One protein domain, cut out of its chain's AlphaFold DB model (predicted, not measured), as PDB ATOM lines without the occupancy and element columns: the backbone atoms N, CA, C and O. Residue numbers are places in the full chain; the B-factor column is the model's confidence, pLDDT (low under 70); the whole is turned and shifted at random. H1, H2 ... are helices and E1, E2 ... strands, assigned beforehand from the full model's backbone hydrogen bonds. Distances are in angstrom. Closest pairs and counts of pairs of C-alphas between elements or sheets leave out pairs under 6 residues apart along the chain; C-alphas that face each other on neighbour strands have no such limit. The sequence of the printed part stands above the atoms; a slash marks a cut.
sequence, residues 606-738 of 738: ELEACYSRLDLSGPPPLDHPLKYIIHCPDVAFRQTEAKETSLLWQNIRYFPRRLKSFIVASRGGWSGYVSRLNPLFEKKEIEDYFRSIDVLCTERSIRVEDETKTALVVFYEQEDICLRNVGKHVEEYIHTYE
ATOM      1  N   GLU A 606     147.943 112.041 140.034       93.75
ATOM      2  CA  GLU A 606     148.454 112.621 138.794       93.75
ATOM      3  C   GLU A 606     149.423 111.647 138.121       93.75
ATOM      4  O   GLU A 606     150.350 111.156 138.766       93.75
ATOM      5  N   LEU A 607     149.206 111.374 136.834       94.94
ATOM      6  CA  LEU A 607     150.098 110.543 136.025       94.94
ATOM      7  C   LEU A 607     150.439 111.256 134.714       94.94
ATOM      8  O   LEU A 607     149.556 111.485 133.876       94.94
ATOM      9  N   GLU A 608     151.714 111.571 134.536       93.81
ATOM     10  CA  GLU A 608     152.281 112.154 133.323       93.81
ATOM     11  C   GLU A 608     152.978 111.079 132.485       93.81
ATOM     12  O   GLU A 608     153.742 110.266 133.006       93.81
ATOM     13  N   ALA A 609     152.632 111.003 131.196       92.88
ATOM     14  CA  ALA A 609     153.212 110.036 130.267       92.88
ATOM     15  C   ALA A 609     152.916 110.361 128.792       92.88
ATOM     16  O   ALA A 609     152.007 111.121 128.436       92.88
ATOM     17  N   CYS A 610     153.619 109.669 127.895       91.62
ATOM     18  CA  CYS A 610     153.272 109.613 126.479       91.62
ATOM     19  C   CYS A 610     152.237 108.501 126.200       91.62
ATOM     20  O   CYS A 610     152.572 107.381 125.814       91.62
ATOM     21  N   TYR A 611     150.947 108.792 126.391       92.75
ATOM     22  CA  TYR A 611     149.862 107.805 126.237       92.75
ATOM     23  C   TYR A 611     149.635 107.283 124.815       92.75
ATOM     24  O   TYR A 611     148.887 106.324 124.646       92.75
ATOM     25  N   SER A 612     150.266 107.865 123.797       90.56
ATOM     26  CA  SER A 612     150.306 107.288 122.450       90.56
ATOM     27  C   SER A 612     151.290 106.113 122.333       90.56
ATOM     28  O   SER A 612     151.212 105.357 121.364       90.56
ATOM     29  N   ARG A 613     152.165 105.919 123.331       86.75
ATOM     30  CA  ARG A 613     153.234 104.899 123.372       86.75
ATOM     31  C   ARG A 613     153.129 103.924 124.547       86.75
ATOM     32  O   ARG A 613     153.646 102.811 124.484       86.75
ATOM     33  N   LEU A 614     152.466 104.349 125.613       89.69
ATOM     34  CA  LEU A 614     152.266 103.567 126.825       89.69
ATOM     35  C   LEU A 614     151.047 102.646 126.676       89.69
ATOM     36  O   LEU A 614     149.938 103.143 126.515       89.69
ATOM     37  N   ASP A 615     151.202 101.325 126.755       91.38
ATOM     38  CA  ASP A 615     150.059 100.398 126.792       91.38
ATOM     39  C   ASP A 615     149.587 100.212 128.238       91.38
ATOM     40  O   ASP A 615     150.270  99.596 129.059       91.38
ATOM     41  N   LEU A 616     148.409 100.733 128.579       93.50
ATOM     42  CA  LEU A 616     147.778 100.416 129.855       93.50
ATOM     43  C   LEU A 616     147.084  99.055 129.738       93.50
ATOM     44  O   LEU A 616     146.081  98.922 129.040       93.50
ATOM     45  N   SER A 617     147.556  98.051 130.482       93.62
ATOM     46  CA  SER A 617     146.958  96.700 130.453       93.62
ATOM     47  C   SER A 617     145.502  96.663 130.918       93.62
ATOM     48  O   SER A 617     144.788  95.701 130.642       93.62
ATOM     49  N   GLY A 618     145.067  97.679 131.663       94.50
ATOM     50  CA  GLY A 618     143.703  97.798 132.149       94.50
ATOM     51  C   GLY A 618     143.446  99.120 132.874       94.50
ATOM     52  O   GLY A 618     144.386  99.860 133.185       94.50
ATOM     53  N   PRO A 619     142.167  99.424 133.150       96.06
ATOM     54  CA  PRO A 619     141.773 100.650 133.828       96.06
ATOM     55  C   PRO A 619     142.190 100.643 135.306       96.06
ATOM     56  O   PRO A 619     142.267  99.571 135.913       96.06
ATOM     57  N   PRO A 620     142.389 101.826 135.917       96.38
ATOM     58  CA  PRO A 620     142.534 101.919 137.360       96.38
ATOM     59  C   PRO A 620     141.261 101.423 138.072       96.38
ATOM     60  O   PRO A 620     140.156 101.558 137.526       96.38
ATOM     61  N   PRO A 621     141.377 100.892 139.304       96.56
ATOM     62  CA  PRO A 621     140.232 100.522 140.131       96.56
ATOM     63  C   PRO A 621     139.196 101.647 140.258       96.56
ATOM     64  O   PRO A 621     139.527 102.837 140.284       96.56
ATOM     65  N   LEU A 622     137.915 101.277 140.377       94.12
ATOM     66  CA  LEU A 622     136.792 102.226 140.383       94.12
ATOM     67  C   LEU A 622     136.865 103.254 141.525       94.12
ATOM     68  O   LEU A 622     136.264 104.317 141.422       94.12
ATOM     69  N   ASP A 623     137.631 103.006 142.581       95.00
ATOM     70  CA  ASP A 623     137.850 103.832 143.777       95.00
ATOM     71  C   ASP A 623     139.240 104.507 143.847       95.00
ATOM     72  O   ASP A 623     139.428 105.425 144.638       95.00
ATOM     73  N   HIS A 624     140.163 104.169 142.941       95.75
ATOM     74  CA  HIS A 624     141.490 104.786 142.801       95.75
ATOM     75  C   HIS A 624     141.499 106.335 142.674       95.75
ATOM     76  O   HIS A 624     140.916 106.876 141.732       95.75
ATOM     77  N   PRO A 625     142.251 107.099 143.481       94.69
ATOM     78  CA  PRO A 625     142.156 108.565 143.580       94.69
ATOM     79  C   PRO A 625     142.729 109.365 142.394       94.69
ATOM     80  O   PRO A 625     142.952 110.568 142.524       94.69
ATOM     81  N   LEU A 626     142.917 108.738 141.230       95.44
ATOM     82  CA  LEU A 626     143.456 109.378 140.033       95.44
ATOM     83  C   LEU A 626     142.494 110.472 139.558       95.44
ATOM     84  O   LEU A 626     141.316 110.205 139.288       95.44
ATOM     85  N   LYS A 627     142.998 111.704 139.482       93.81
ATOM     86  CA  LYS A 627     142.240 112.911 139.127       93.81
ATOM     87  C   LYS A 627     142.729 113.536 137.828       93.81
ATOM     88  O   LYS A 627     141.901 114.114 137.126       93.81
ATOM     89  N   TYR A 628     144.015 113.411 137.507       94.56
ATOM     90  CA  TYR A 628     144.620 114.083 136.362       94.56
ATOM     91  C   TYR A 628     145.496 113.129 135.554       94.56
ATOM     92  O   TYR A 628     146.280 112.357 136.104       94.56
ATOM     93  N   ILE A 629     145.342 113.213 134.240       95.88
ATOM     94  CA  ILE A 629     146.200 112.559 133.258       95.88
ATOM     95  C   ILE A 629     146.899 113.662 132.474       95.88
ATOM     96  O   ILE A 629     146.213 114.522 131.925       95.88
ATOM     97  N   ILE A 630     148.228 113.630 132.411       94.88
ATOM     98  CA  ILE A 630     149.033 114.623 131.694       94.88
ATOM     99  C   ILE A 630     149.706 113.924 130.514       94.88
ATOM    100  O   ILE A 630     150.566 113.063 130.674       94.88
ATOM    101  N   HIS A 631     149.247 114.234 129.311       94.38
ATOM    102  CA  HIS A 631     149.752 113.662 128.080       94.38
ATOM    103  C   HIS A 631     150.865 114.523 127.489       94.38
ATOM    104  O   HIS A 631     150.627 115.650 127.050       94.38
ATOM    105  N   CYS A 632     152.057 113.937 127.409       90.69
ATOM    106  CA  CYS A 632     153.212 114.504 126.723       90.69
ATOM    107  C   CYS A 632     153.297 113.919 125.308       90.69
ATOM    108  O   CYS A 632     153.647 112.742 125.168       90.69
ATOM    109  N   PRO A 633     152.974 114.684 124.251       86.31
ATOM    110  CA  PRO A 633     153.022 114.175 122.890       86.31
ATOM    111  C   PRO A 633     154.471 113.933 122.465       86.31
ATOM    112  O   PRO A 633     155.358 114.765 122.716       86.31
ATOM    113  N   ASP A 634     154.711 112.802 121.803       81.88
ATOM    114  CA  ASP A 634     156.052 112.412 121.371       81.88
ATOM    115  C   ASP A 634     156.577 113.347 120.268       81.88
ATOM    116  O   ASP A 634     155.867 113.763 119.354       81.88
ATOM    117  N   VAL A 635     157.865 113.680 120.347       67.56
ATOM    118  CA  VAL A 635     158.575 114.479 119.344       67.56
ATOM    119  C   VAL A 635     159.023 113.608 118.161       67.56
ATOM    120  O   VAL A 635     159.147 114.116 117.041       67.56
ATOM    121  N   ALA A 636     159.271 112.314 118.399       67.69
ATOM    122  CA  ALA A 636     159.853 111.390 117.428       67.69
ATOM    123  C   ALA A 636     158.806 110.699 116.536       67.69
ATOM    124  O   ALA A 636     159.040 110.552 115.336       67.69
ATOM    125  N   PHE A 637     157.642 110.318 117.073       60.81
ATOM    126  CA  PHE A 637     156.658 109.517 116.335       60.81
ATOM    127  C   PHE A 637     155.446 110.300 115.860       60.81
ATOM    128  O   PHE A 637     154.404 110.425 116.491       60.81
ATOM    129  N   ARG A 638     155.611 110.797 114.646       64.38
ATOM    130  CA  ARG A 638     154.755 111.801 114.049       64.38
ATOM    131  C   ARG A 638     153.478 111.257 113.377       64.38
ATOM    132  O   ARG A 638     152.534 112.002 113.174       64.38
ATOM    133  N   GLN A 639     153.397 109.965 113.052       64.12
ATOM    134  CA  GLN A 639     152.240 109.418 112.315       64.12
ATOM    135  C   GLN A 639     151.365 108.437 113.102       64.12
ATOM    136  O   GLN A 639     150.257 108.148 112.664       64.12
ATOM    137  N   THR A 640     151.835 107.868 114.212       71.38
ATOM    138  CA  THR A 640     151.098 106.812 114.934       71.38
ATOM    139  C   THR A 640     150.041 107.368 115.874       71.38
ATOM    140  O   THR A 640     148.985 106.761 116.004       71.38
ATOM    141  N   GLU A 641     150.289 108.533 116.472       79.19
ATOM    142  CA  GLU A 641     149.422 109.123 117.494       79.19
ATOM    143  C   GLU A 641     148.007 109.440 116.988       79.19
ATOM    144  O   GLU A 641     147.035 109.145 117.683       79.19
ATOM    145  N   ALA A 642     147.881 109.955 115.761       73.00
ATOM    146  CA  ALA A 642     146.591 110.324 115.175       73.00
ATOM    147  C   ALA A 642     145.838 109.156 114.511       73.00
ATOM    148  O   ALA A 642     144.683 109.317 114.120       73.00
ATOM    149  N   LYS A 643     146.451 107.972 114.372       82.19
ATOM    150  CA  LYS A 643     145.768 106.798 113.797       82.19
ATOM    151  C   LYS A 643     144.729 106.270 114.778       82.19
ATOM    152  O   LYS A 643     144.976 106.257 115.977       82.19
ATOM    153  N   GLU A 644     143.609 105.740 114.291       79.75
ATOM    154  CA  GLU A 644     142.591 105.097 115.149       79.75
ATOM    155  C   GLU A 644     143.147 103.918 115.968       79.75
ATOM    156  O   GLU A 644     142.600 103.565 117.011       79.75
ATOM    157  N   THR A 645     144.257 103.325 115.519       83.88
ATOM    158  CA  THR A 645     144.984 102.256 116.215       83.88
ATOM    159  C   THR A 645     145.948 102.763 117.292       83.88
ATOM    160  O   THR A 645     146.633 101.955 117.915       83.88
ATOM    161  N   SER A 646     146.034 104.078 117.507       88.81
ATOM    162  CA  SER A 646     146.861 104.680 118.553       88.81
ATOM    163  C   SER A 646     146.447 104.186 119.936       88.81
ATOM    164  O   SER A 646     145.258 104.164 120.278       88.81
ATOM    165  N   LEU A 647     147.444 103.865 120.765       91.88
ATOM    166  CA  LEU A 647     147.237 103.506 122.169       91.88
ATOM    167  C   LEU A 647     146.566 104.637 122.953       91.88
ATOM    168  O   LEU A 647     145.859 104.366 123.922       91.88
ATOM    169  N   LEU A 648     146.689 105.888 122.494       93.50
ATOM    170  CA  LEU A 648     146.045 107.037 123.125       93.50
ATOM    171  C   LEU A 648     144.526 106.835 123.234       93.50
ATOM    172  O   LEU A 648     143.949 107.023 124.306       93.50
ATOM    173  N   TRP A 649     143.879 106.383 122.159       93.75
ATOM    174  CA  TRP A 649     142.429 106.170 122.136       93.75
ATOM    175  C   TRP A 649     141.994 105.036 123.060       93.75
ATOM    176  O   TRP A 649     140.961 105.130 123.729       93.75
ATOM    177  N   GLN A 650     142.779 103.960 123.111       94.00
ATOM    178  CA  GLN A 650     142.567 102.856 124.043       94.00
ATOM    179  C   GLN A 650     142.706 103.335 125.493       94.00
ATOM    180  O   GLN A 650     141.827 103.073 126.316       94.00
ATOM    181  N   ASN A 651     143.754 104.097 125.794       95.69
ATOM    182  CA  ASN A 651     144.037 104.602 127.132       95.69
ATOM    183  C   ASN A 651     142.961 105.569 127.632       95.69
ATOM    184  O   ASN A 651     142.486 105.417 128.759       95.69
ATOM    185  N   ILE A 652     142.468 106.479 126.780       95.88
ATOM    186  CA  ILE A 652     141.351 107.374 127.130       95.88
ATOM    187  C   ILE A 652     140.110 106.573 127.549       95.88
ATOM    188  O   ILE A 652     139.405 106.940 128.494       95.88
ATOM    189  N   ARG A 653     139.855 105.422 126.912       95.00
ATOM    190  CA  ARG A 653     138.742 104.530 127.283       95.00
ATOM    191  C   ARG A 653     138.959 103.804 128.612       95.00
ATOM    192  O   ARG A 653     137.970 103.383 129.221       95.00
ATOM    193  N   TYR A 654     140.195 103.673 129.080       95.50
ATOM    194  CA  TYR A 654     140.505 103.118 130.395       95.50
ATOM    195  C   TYR A 654     140.426 104.144 131.521       95.50
ATOM    196  O   TYR A 654     140.153 103.759 132.657       95.50
ATOM    197  N   PHE A 655     140.563 105.439 131.239       94.94
ATOM    198  CA  PHE A 655     140.517 106.449 132.292       94.94
ATOM    199  C   PHE A 655     139.178 106.462 133.051       94.94
ATOM    200  O   PHE A 655     138.102 106.302 132.454       94.94
ATOM    201  N   PRO A 656     139.205 106.632 134.383       92.56
ATOM    202  CA  PRO A 656     138.003 106.566 135.199       92.56
ATOM    203  C   PRO A 656     137.098 107.765 134.892       92.56
ATOM    204  O   PRO A 656     137.575 108.872 134.677       92.56
ATOM    205  N   ARG A 657     135.772 107.587 134.939       91.69
ATOM    206  CA  ARG A 657     134.809 108.689 134.700       91.69
ATOM    207  C   ARG A 657     134.882 109.827 135.724       91.69
ATOM    208  O   ARG A 657     134.300 110.880 135.517       91.69
ATOM    209  N   ARG A 658     135.544 109.596 136.860       91.12
ATOM    210  CA  ARG A 658     135.802 110.625 137.877       91.12
ATOM    211  C   ARG A 658     137.085 111.422 137.629       91.12
ATOM    212  O   ARG A 658     137.419 112.269 138.455       91.12
ATOM    213  N   LEU A 659     137.828 111.104 136.565       94.62
ATOM    214  CA  LEU A 659     138.994 111.880 136.170       94.62
ATOM    215  C   LEU A 659     138.533 113.313 135.879       94.62
ATOM    216  O   LEU A 659     137.585 113.517 135.126       94.62
ATOM    217  N   LYS A 660     139.178 114.297 136.508       94.25
ATOM    218  CA  LYS A 660     138.807 115.708 136.373       94.25
ATOM    219  C   LYS A 660     139.262 116.261 135.030       94.25
ATOM    220  O   LYS A 660     138.444 116.840 134.316       94.25
ATOM    221  N   SER A 661     140.535 116.050 134.694       95.50
ATOM    222  CA  SER A 661     141.127 116.598 133.476       95.50
ATOM    223  C   SER A 661     142.066 115.621 132.777       95.50
ATOM    224  O   SER A 661     142.831 114.892 133.413       95.50
ATOM    225  N   PHE A 662     142.018 115.673 131.452       96.50
ATOM    226  CA  PHE A 662     143.046 115.221 130.532       96.50
ATOM    227  C   PHE A 662     143.789 116.463 130.036       96.50
ATOM    228  O   PHE A 662     143.205 117.338 129.392       96.50
ATOM    229  N   ILE A 663     145.056 116.559 130.404       95.44
ATOM    230  CA  ILE A 663     145.902 117.723 130.189       95.44
ATOM    231  C   ILE A 663     146.892 117.396 129.085       95.44
ATOM    232  O   ILE A 663     147.540 116.357 129.134       95.44
ATOM    233  N   VAL A 664     147.064 118.290 128.122       93.81
ATOM    234  CA  VAL A 664     148.152 118.198 127.146       93.81
ATOM    235  C   VAL A 664     149.320 119.069 127.598       93.81
ATOM    236  O   VAL A 664     149.181 120.287 127.721       93.81
ATOM    237  N   ALA A 665     150.482 118.442 127.773       92.00
ATOM    238  CA  ALA A 665     151.746 119.092 128.088       92.00
ATOM    239  C   ALA A 665     152.631 119.180 126.831       92.00
ATOM    240  O   ALA A 665     153.367 118.261 126.471       92.00
ATOM    241  N   SER A 666     152.557 120.300 126.121       89.81
ATOM    242  CA  SER A 666     153.383 120.627 124.966       89.81
ATOM    243  C   SER A 666     153.799 122.090 125.005       89.81
ATOM    244  O   SER A 666     152.945 122.958 124.916       89.81
ATOM    245  N   ARG A 667     155.114 122.362 125.003       87.00
ATOM    246  CA  ARG A 667     155.704 123.717 125.001       87.00
ATOM    247  C   ARG A 667     154.867 124.749 124.226       87.00
ATOM    248  O   ARG A 667     154.940 124.801 122.998       87.00
ATOM    249  N   GLY A 668     154.183 125.626 124.960       88.12
ATOM    250  CA  GLY A 668     153.304 126.654 124.393       88.12
ATOM    251  C   GLY A 668     151.829 126.242 124.351       88.12
ATOM    252  O   GLY A 668     151.074 126.801 123.554       88.12
ATOM    253  N   GLY A 669     151.437 125.264 125.166       91.38
ATOM    254  CA  GLY A 669     150.094 124.708 125.245       91.38
ATOM    255  C   GLY A 669     149.583 124.158 123.914       91.38
ATOM    256  O   GLY A 669     150.315 123.539 123.130       91.38
ATOM    257  N   TRP A 670     148.312 124.429 123.623       94.00
ATOM    258  CA  TRP A 670     147.658 123.993 122.385       94.00
ATOM    259  C   TRP A 670     148.380 124.437 121.114       94.00
ATOM    260  O   TRP A 670     148.567 123.629 120.207       94.00
ATOM    261  N   SER A 671     148.858 125.684 121.053       93.44
ATOM    262  CA  SER A 671     149.615 126.176 119.893       93.44
ATOM    263  C   SER A 671     150.915 125.394 119.686       93.44
ATOM    264  O   SER A 671     151.300 125.108 118.549       93.44
ATOM    265  N   GLY A 672     151.577 125.012 120.781       91.62
ATOM    266  CA  GLY A 672     152.740 124.131 120.758       91.62
ATOM    267  C   GLY A 672     152.407 122.756 120.197       91.62
ATOM    268  O   GLY A 672     153.151 122.221 119.377       91.62
ATOM    269  N   TYR A 673     151.270 122.190 120.603       91.31
ATOM    270  CA  TYR A 673     150.804 120.895 120.115       91.31
ATOM    271  C   TYR A 673     150.428 120.926 118.627       91.31
ATOM    272  O   TYR A 673     150.952 120.126 117.856       91.31
ATOM    273  N   VAL A 674     149.628 121.906 118.193       91.38
ATOM    274  CA  VAL A 674     149.299 122.140 116.772       91.38
ATOM    275  C   VAL A 674     150.572 122.260 115.937       91.38
ATOM    276  O   VAL A 674     150.708 121.604 114.910       91.38
ATOM    277  N   SER A 675     151.549 123.043 116.402       90.81
ATOM    278  CA  SER A 675     152.816 123.240 115.686       90.81
ATOM    279  C   SER A 675     153.609 121.940 115.503       90.81
ATOM    280  O   SER A 675     154.328 121.807 114.515       90.81
ATOM    281  N   ARG A 676     153.475 120.970 116.420       86.44
ATOM    282  CA  ARG A 676     154.087 119.638 116.279       86.44
ATOM    283  C   ARG A 676     153.352 118.755 115.273       86.44
ATOM    284  O   ARG A 676     154.011 117.970 114.599       86.44
ATOM    285  N   LEU A 677     152.029 118.889 115.169       86.38
ATOM    286  CA  LEU A 677     151.182 118.100 114.267       86.38
ATOM    287  C   LEU A 677     151.165 118.646 112.827       86.38
ATOM    288  O   LEU A 677     151.103 117.869 111.878       86.38
ATOM    289  N   ASN A 678     151.291 119.964 112.648       89.44
ATOM    290  CA  ASN A 678     151.255 120.650 111.346       89.44
ATOM    291  C   ASN A 678     152.180 120.070 110.256       89.44
ATOM    292  O   ASN A 678     151.769 120.047 109.099       89.44
ATOM    293  N   PRO A 679     153.413 119.604 110.545       89.00
ATOM    294  CA  PRO A 679     154.278 119.029 109.512       89.00
ATOM    295  C   PRO A 679     153.810 117.668 108.967       89.00
ATOM    296  O   PRO A 679     154.507 117.093 108.136       89.00
ATOM    297  N   LEU A 680     152.723 117.103 109.496       84.50
ATOM    298  CA  LEU A 680     152.399 115.676 109.384       84.50
ATOM    299  C   LEU A 680     150.985 115.404 108.939       84.50
ATOM    300  O   LEU A 680     150.732 114.386 108.302       84.50
ATOM    301  N   PHE A 681     150.100 116.311 109.311       86.25
ATOM    302  CA  PHE A 681     148.682 116.210 109.095       86.25
ATOM    303  C   PHE A 681     148.220 117.507 108.460       86.25
ATOM    304  O   PHE A 681     148.698 118.597 108.791       86.25
ATOM    305  N   GLU A 682     147.270 117.397 107.547       90.19
ATOM    306  CA  GLU A 682     146.557 118.562 107.064       90.19
ATOM    307  C   GLU A 682     145.791 119.211 108.221       90.19
ATOM    308  O   GLU A 682     145.362 118.549 109.167       90.19
ATOM    309  N   LYS A 683     145.547 120.522 108.128       90.31
ATOM    310  CA  LYS A 683     144.813 121.263 109.165       90.31
ATOM    311  C   LYS A 683     143.499 120.572 109.560       90.31
ATOM    312  O   LYS A 683     143.186 120.471 110.739       90.31
ATOM    313  N   LYS A 684     142.758 120.062 108.572       90.44
ATOM    314  CA  LYS A 684     141.496 119.351 108.796       90.44
ATOM    315  C   LYS A 684     141.686 118.060 109.601       90.44
ATOM    316  O   LYS A 684     140.877 117.772 110.471       90.44
ATOM    317  N   GLU A 685     142.749 117.305 109.337       89.25
ATOM    318  CA  GLU A 685     143.066 116.081 110.080       89.25
ATOM    319  C   GLU A 685     143.424 116.396 111.541       89.25
ATOM    320  O   GLU A 685     143.009 115.670 112.439       89.25
ATOM    321  N   ILE A 686     144.118 117.511 111.797       89.38
ATOM    322  CA  ILE A 686     144.416 117.996 113.157       89.38
ATOM    323  C   ILE A 686     143.131 118.405 113.889       89.38
ATOM    324  O   ILE A 686     142.931 118.045 115.050       89.38
ATOM    325  N   GLU A 687     142.239 119.132 113.212       90.69
ATOM    326  CA  GLU A 687     140.931 119.509 113.759       90.69
ATOM    327  C   GLU A 687     140.084 118.268 114.089       90.69
ATOM    328  O   GLU A 687     139.496 118.184 115.171       90.69
ATOM    329  N   ASP A 688     140.043 117.285 113.186       90.38
ATOM    330  CA  ASP A 688     139.315 116.030 113.380       90.38
ATOM    331  C   ASP A 688     139.951 115.171 114.496       90.38
ATOM    332  O   ASP A 688     139.228 114.574 115.302       90.38
ATOM    333  N   TYR A 689     141.282 115.178 114.626       90.62
ATOM    334  CA  TYR A 689     142.025 114.545 115.723       90.62
ATOM    335  C   TYR A 689     141.633 115.126 117.087       90.62
ATOM    336  O   TYR A 689     141.178 114.404 117.978       90.62
ATOM    337  N   PHE A 690     141.727 116.443 117.255       93.31
ATOM    338  CA  PHE A 690     141.360 117.105 118.507       93.31
ATOM    339  C   PHE A 690     139.864 117.014 118.811       93.31
ATOM    340  O   PHE A 690     139.496 116.840 119.973       93.31
ATOM    341  N   ARG A 691     138.994 117.071 117.794       93.06
ATOM    342  CA  ARG A 691     137.557 116.813 117.974       93.06
ATOM    343  C   ARG A 691     137.321 115.403 118.512       93.06
ATOM    344  O   ARG A 691     136.465 115.220 119.370       93.06
ATOM    345  N   SER A 692     138.087 114.419 118.047       93.56
ATOM    346  CA  SER A 692     137.982 113.038 118.527       93.56
ATOM    347  C   SER A 692     138.411 112.904 119.992       93.56
ATOM    348  O   SER A 692     137.722 112.232 120.761       93.56
ATOM    349  N   ILE A 693     139.480 113.597 120.412       94.06
ATOM    350  CA  ILE A 693     139.864 113.694 121.835       94.06
ATOM    351  C   ILE A 693     138.732 114.321 122.654       94.06
ATOM    352  O   ILE A 693     138.329 113.754 123.669       94.06
ATOM    353  N   ASP A 694     138.200 115.462 122.214       95.31
ATOM    354  CA  ASP A 694     137.148 116.193 122.928       95.31
ATOM    355  C   ASP A 694     135.872 115.359 123.098       95.31
ATOM    356  O   ASP A 694     135.330 115.273 124.200       95.31
ATOM    357  N   VAL A 695     135.431 114.672 122.038       95.50
ATOM    358  CA  VAL A 695     134.263 113.780 122.073       95.50
ATOM    359  C   VAL A 695     134.483 112.638 123.064       95.50
ATOM    360  O   VAL A 695     133.651 112.437 123.949       95.50
ATOM    361  N   LEU A 696     135.611 111.925 122.975       95.25
ATOM    362  CA  LEU A 696     135.904 110.794 123.864       95.25
ATOM    363  C   LEU A 696     136.017 111.221 125.331       95.25
ATOM    364  O   LEU A 696     135.503 110.538 126.219       95.25
ATOM    365  N   CYS A 697     136.663 112.353 125.606       96.38
ATOM    366  CA  CYS A 697     136.765 112.894 126.957       96.38
ATOM    367  C   CYS A 697     135.401 113.375 127.474       96.38
ATOM    368  O   CYS A 697     135.026 113.049 128.603       96.38
ATOM    369  N   THR A 698     134.602 114.047 126.641       95.69
ATOM    370  CA  THR A 698     133.249 114.509 126.988       95.69
ATOM    371  C   THR A 698     132.311 113.347 127.320       95.69
ATOM    372  O   THR A 698     131.616 113.395 128.337       95.69
ATOM    373  N   GLU A 699     132.333 112.256 126.545       95.75
ATOM    374  CA  GLU A 699     131.570 111.026 126.827       95.75
ATOM    375  C   GLU A 699     131.888 110.434 128.209       95.75
ATOM    376  O   GLU A 699     131.050 109.775 128.834       95.75
ATOM    377  N   ARG A 700     133.102 110.685 128.705       94.50
ATOM    378  CA  ARG A 700     133.569 110.246 130.022       94.50
ATOM    379  C   ARG A 700     133.487 111.324 131.098       94.50
ATOM    380  O   ARG A 700     133.848 111.027 132.231       94.50
ATOM    381  N   SER A 701     132.970 112.513 130.776       95.88
ATOM    382  CA  SER A 701     132.920 113.682 131.669       95.88
ATOM    383  C   SER A 701     134.301 114.171 132.130       95.88
ATOM    384  O   SER A 701     134.451 114.640 133.255       95.88
ATOM    385  N   ILE A 702     135.299 114.065 131.251       96.31
ATOM    386  CA  ILE A 702     136.684 114.492 131.475       96.31
ATOM    387  C   ILE A 702     136.897 115.837 130.776       96.31
ATOM    388  O   ILE A 702     136.596 115.973 129.590       96.31
ATOM    389  N   ARG A 703     137.436 116.837 131.484       96.06
ATOM    390  CA  ARG A 703     137.799 118.130 130.885       96.06
ATOM    391  C   ARG A 703     139.076 117.993 130.054       96.06
ATOM    392  O   ARG A 703     140.028 117.379 130.515       96.06
ATOM    393  N   VAL A 704     139.119 118.605 128.872       96.81
ATOM    394  CA  VAL A 704     140.328 118.659 128.034       96.81
ATOM    395  C   VAL A 704     140.936 120.056 128.097       96.81
ATOM    396  O   VAL A 704     140.286 121.043 127.742       96.81
ATOM    397  N   GLU A 705     142.175 120.150 128.567       96.31
ATOM    398  CA  GLU A 705     142.908 121.413 128.707       96.31
ATOM    399  C   GLU A 705     144.400 121.247 128.400       96.31
ATOM    400  O   GLU A 705     144.886 120.128 128.265       96.31
ATOM    401  N   ASP A 706     145.122 122.352 128.235       94.12
ATOM    402  CA  ASP A 706     146.580 122.337 128.105       94.12
ATOM    403  C   ASP A 706     147.278 122.699 129.427       94.12
ATOM    404  O   ASP A 706     146.645 123.000 130.443       94.12
ATOM    405  N   GLU A 707     148.608 122.708 129.415       87.50
ATOM    406  CA  GLU A 707     149.457 123.166 130.524       87.50
ATOM    407  C   GLU A 707     149.170 124.581 131.027       87.50
ATOM    408  O   GLU A 707     149.446 124.892 132.182       87.50
ATOM    409  N   THR A 708     148.559 125.428 130.198       87.19
ATOM    410  CA  THR A 708     148.160 126.789 130.574       87.19
ATOM    411  C   THR A 708     146.748 126.850 131.155       87.19
ATOM    412  O   THR A 708     146.228 127.942 131.389       87.19
ATOM    413  N   LYS A 709     146.116 125.689 131.390       89.69
ATOM    414  CA  LYS A 709     144.727 125.528 131.855       89.69
ATOM    415  C   LYS A 709     143.700 126.071 130.850       89.69
ATOM    416  O   LYS A 709     142.529 126.283 131.191       89.69
ATOM    417  N   THR A 710     144.111 126.290 129.597       93.50
ATOM    418  CA  THR A 710     143.220 126.716 128.517       93.50
ATOM    419  C   THR A 710     142.442 125.497 128.038       93.50
ATOM    420  O   THR A 710     143.025 124.507 127.603       93.50
ATOM    421  N   ALA A 711     141.111 125.545 128.118       95.88
ATOM    422  CA  ALA A 711     140.274 124.467 127.594       95.88
ATOM    423  C   ALA A 711     140.365 124.402 126.061       95.88
ATOM    424  O   ALA A 711     140.437 125.443 125.406       95.88
ATOM    425  N   LEU A 712     140.285 123.200 125.486       95.25
ATOM    426  CA  LEU A 712     140.382 123.004 124.034       95.25
ATOM    427  C   LEU A 712     139.326 123.808 123.247       95.25
ATOM    428  O   LEU A 712     139.636 124.424 122.231       95.25
ATOM    429  N   VAL A 713     138.090 123.889 123.754       93.69
ATOM    430  CA  VAL A 713     137.019 124.714 123.158       93.69
ATOM    431  C   VAL A 713     137.404 126.197 123.104       93.69
ATOM    432  O   VAL A 713     137.225 126.851 122.081       93.69
ATOM    433  N   VAL A 714     137.983 126.716 124.190       94.88
ATOM    434  CA  VAL A 714     138.405 128.122 124.287       94.88
ATOM    435  C   VAL A 714     139.560 128.410 123.328       94.88
ATOM    436  O   VAL A 714     139.617 129.487 122.739       94.88
ATOM    437  N   PHE A 715     140.466 127.448 123.142       94.69
ATOM    438  CA  PHE A 715     141.540 127.552 122.159       94.69
ATOM    439  C   PHE A 715     140.993 127.716 120.732       94.69
ATOM    440  O   PHE A 715     141.393 128.649 120.033       94.69
ATOM    441  N   TYR A 716     140.017 126.897 120.330       91.25
ATOM    442  CA  TYR A 716     139.389 127.014 119.010       91.25
ATOM    443  C   TYR A 716     138.679 128.346 118.792       91.25
ATOM    444  O   TYR A 716     138.841 128.964 117.742       91.25
ATOM    445  N   GLU A 717     137.931 128.824 119.788       92.31
ATOM    446  CA  GLU A 717     137.280 130.135 119.715       92.31
ATOM    447  C   GLU A 717     138.302 131.255 119.479       92.31
ATOM    448  O   GLU A 717     138.054 132.191 118.717       92.31
ATOM    449  N   GLN A 718     139.476 131.153 120.104       90.94
ATOM    450  CA  GLN A 718     140.541 132.142 119.982       90.94
ATOM    451  C   GLN A 718     141.246 132.081 118.626       90.94
ATOM    452  O   GLN A 718     141.510 133.138 118.051       90.94
ATOM    453  N   GLU A 719     141.514 130.889 118.089       88.00
ATOM    454  CA  GLU A 719     142.058 130.751 116.734       88.00
ATOM    455  C   GLU A 719     141.089 131.276 115.671       88.00
ATOM    456  O   GLU A 719     141.501 132.028 114.786       88.00
ATOM    457  N   ASP A 720     139.798 130.966 115.789       84.62
ATOM    458  CA  ASP A 720     138.762 131.463 114.881       84.62
ATOM    459  C   ASP A 720     138.698 132.994 114.875       84.62
ATOM    460  O   ASP A 720     138.587 133.623 113.818       84.62
ATOM    461  N   ILE A 721     138.785 133.616 116.055       82.19
ATOM    462  CA  ILE A 721     138.826 135.076 116.191       82.19
ATOM    463  C   ILE A 721     140.086 135.639 115.527       82.19
ATOM    464  O   ILE A 721     139.994 136.615 114.777       82.19
ATOM    465  N   CYS A 722     141.250 135.025 115.755       73.88
ATOM    466  CA  CYS A 722     142.505 135.437 115.130       73.88
ATOM    467  C   CYS A 722     142.425 135.357 113.599       73.88
ATOM    468  O   CYS A 722     142.751 136.334 112.923       73.88
ATOM    469  N   LEU A 723     141.918 134.253 113.044       72.62
ATOM    470  CA  LEU A 723     141.770 134.066 111.597       72.62
ATOM    471  C   LEU A 723     140.783 135.067 110.983       72.62
ATOM    472  O   LEU A 723     141.072 135.652 109.937       72.62
ATOM    473  N   ARG A 724     139.650 135.334 111.646       77.06
ATOM    474  CA  ARG A 724     138.678 136.345 111.189       77.06
ATOM    475  C   ARG A 724     139.255 137.760 111.211       77.06
ATOM    476  O   ARG A 724     138.955 138.544 110.314       77.06
ATOM    477  N   ASN A 725     140.076 138.093 112.205       72.38
ATOM    478  CA  ASN A 725     140.707 139.411 112.299       72.38
ATOM    479  C   ASN A 725     141.810 139.598 111.249       72.38
ATOM    480  O   ASN A 725     141.899 140.670 110.655       72.38
ATOM    481  N   VAL A 726     142.601 138.559 110.963       72.81
ATOM    482  CA  VAL A 726     143.590 138.590 109.873       72.81
ATOM    483  C   VAL A 726     142.896 138.737 108.519       72.81
ATOM    484  O   VAL A 726     143.303 139.583 107.729       72.81
ATOM    485  N   GLY A 727     141.812 137.992 108.273       71.88
ATOM    486  CA  GLY A 727     141.015 138.124 107.049       71.88
ATOM    487  C   GLY A 727     140.489 139.546 106.841       71.88
ATOM    488  O   GLY A 727     140.703 140.125 105.781       71.88
ATOM    489  N   LYS A 728     139.910 140.155 107.886       76.88
ATOM    490  CA  LYS A 728     139.455 141.554 107.842       76.88
ATOM    491  C   LYS A 728     140.583 142.539 107.550       76.88
ATOM    492  O   LYS A 728     140.395 143.431 106.735       76.88
ATOM    493  N   HIS A 729     141.749 142.379 108.173       71.69
ATOM    494  CA  HIS A 729     142.879 143.269 107.907       71.69
ATOM    495  C   HIS A 729     143.453 143.101 106.499       71.69
ATOM    496  O   HIS A 729     143.874 144.088 105.905       71.69
ATOM    497  N   VAL A 730     143.444 141.889 105.940       74.56
ATOM    498  CA  VAL A 730     143.838 141.660 104.542       74.56
ATOM    499  C   VAL A 730     142.823 142.289 103.585       74.56
ATOM    500  O   VAL A 730     143.233 142.964 102.646       74.56
ATOM    501  N   GLU A 731     141.520 142.147 103.839       78.12
ATOM    502  CA  GLU A 731     140.463 142.798 103.047       78.12
ATOM    503  C   GLU A 731     140.542 144.333 103.125       78.12
ATOM    504  O   GLU A 731     140.485 145.003 102.097       78.12
ATOM    505  N   GLU A 732     140.739 144.901 104.320       81.81
ATOM    506  CA  GLU A 732     140.948 146.343 104.522       81.81
ATOM    507  C   GLU A 732     142.218 146.840 103.819       81.81
ATOM    508  O   GLU A 732     142.217 147.921 103.225       81.81
ATOM    509  N   TYR A 733     143.298 146.055 103.849       76.19
ATOM    510  CA  TYR A 733     144.546 146.388 103.169       76.19
ATOM    511  C   TYR A 733     144.384 146.346 101.645       76.19
ATOM    512  O   TYR A 733     144.808 147.282 100.973       76.19
ATOM    513  N   ILE A 734     143.718 145.325 101.095       80.81
ATOM    514  CA  ILE A 734     143.408 145.238  99.659       80.81
ATOM    515  C   ILE A 734     142.547 146.435  99.232       80.81
ATOM    516  O   ILE A 734     142.914 147.133  98.294       80.81
ATOM    517  N   HIS A 735     141.485 146.762  99.976       78.25
ATOM    518  CA  HIS A 735     140.623 147.915  99.684       78.25
ATOM    519  C   HIS A 735     141.294 149.286  99.833       78.25
ATOM    520  O   HIS A 735     140.783 150.266  99.306       78.25
ATOM    521  N   THR A 736     142.392 149.385 100.582       83.19
ATOM    522  CA  THR A 736     143.154 150.639 100.708       83.19
ATOM    523  C   THR A 736     144.131 150.827  99.542       83.19
ATOM    524  O   THR A 736     144.557 151.951  99.275       83.19
ATOM    525  N   TYR A 737     144.511 149.738  98.869       67.38
ATOM    526  CA  TYR A 737     145.452 149.742  97.747       67.38
ATOM    527  C   TYR A 737     144.780 149.697  96.365       67.38
ATOM    528  O   TYR A 737     145.415 150.108  95.391       67.38
ATOM    529  N   GLU A 738     143.537 149.220  96.277       69.19
ATOM    530  CA  GLU A 738     142.638 149.404  95.122       69.19
ATOM    531  C   GLU A 738     141.984 150.792  95.126       69.19
ATOM    532  O   GLU A 738     141.884 151.391  94.026       69.19
TER     533      GLU A 738
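This is residues 606 to 738 of the 738 residues of an uncharacterized protein of Serendipita vermifera MAFF 305830 (UniProt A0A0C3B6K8). A compact body built on a small sheet of four short parallel strands has one long helix, H4, sticking out of it as an arm, with residues 720 to 738 standing free. Helices H2 and H3 pack on the sheet at its E4 and E5 side, and H1 packs on H3. The 133 printed residues hold four named helices and five named strands, in the order E1 E2 E3 H1 E4 H2 H3 E5 H4, with the sheet in the order E1 E3 E4 E5; the class is mixed, helices and strands. The whole is only just loose, close to compact, with a radius of gyration of the C-alphas of 17.3 A, and spans 66 by 27 by 23 A, the arm making the length.

In the sheet, edge strand E1, residues 606 to 609, is parallel to E3, residues 628 to 631, with N 630 and O 607 2.9 A apart. E3 is parallel to E4, residues 661 to 664, with N 631 and O 663 at 2.7 A. E4 is parallel to edge strand E5, residues 703 to 706, with N 662 and O 703 at 2.8 A. These N and O pairs are within hydrogen-bond range. H2, residues 669 to 677, and H3, residues 683 to 699, are on the sheet and make two layers with it, helices on one face of a sheet. The closest C-alphas of H3 and E5, Asp 694 and Val 704, are 6.5 A apart; those of H2 and E5, Gly 669 and Asp 706, 5.1 A. H2 and H3 are close but not clearly touching, at a steep tilt of 51 degrees, their closest C-alphas, Leu 677 and Ile 686, 6.9 A apart. H1, residues 647 to 654, is not on the sheet; it touches residues 693 to 697 of H3 alone, at a shallow tilt of 18 degrees, the same way, with the C-alphas of Ile 652 and Cys 697 closest at 7.2 A. E3, H1, E4 and E4, H2 H3, E5 are strand-helix-strand units, two parallel neighbour strands with helices between, each with a right-handed crossover. E2, residues 614 to 616, pairs with no named strand; its closest C-alpha pair with H1, Leu 616 and Asn 651, is 6.2 A apart. H4, residues 712 to 737, only grazes the sheet, with residues 712 to 715. In H1, H2, H3 and H4 every O i to N i+4 pair is within hydrogen-bond range.

E1 begins at C-alpha 606, (148.454, 112.621, 138.794). H3 measures 24.3 A from first to last C-alpha. H4 measures 37.8 A, from C-alpha 712 at (140.382, 123.004, 124.034) to C-alpha 737 at (145.452, 149.742, 97.747).

The C-alphas farthest apart, of Asp 623 and Glu 738, are 66.8 A apart. The printed part has no cut and ends at the chain's last residue, 738. The links E2 to E3 and E3 to H1 are long. The model's pLDDT is under 70 at residues 635 to 639 and 737 to 738.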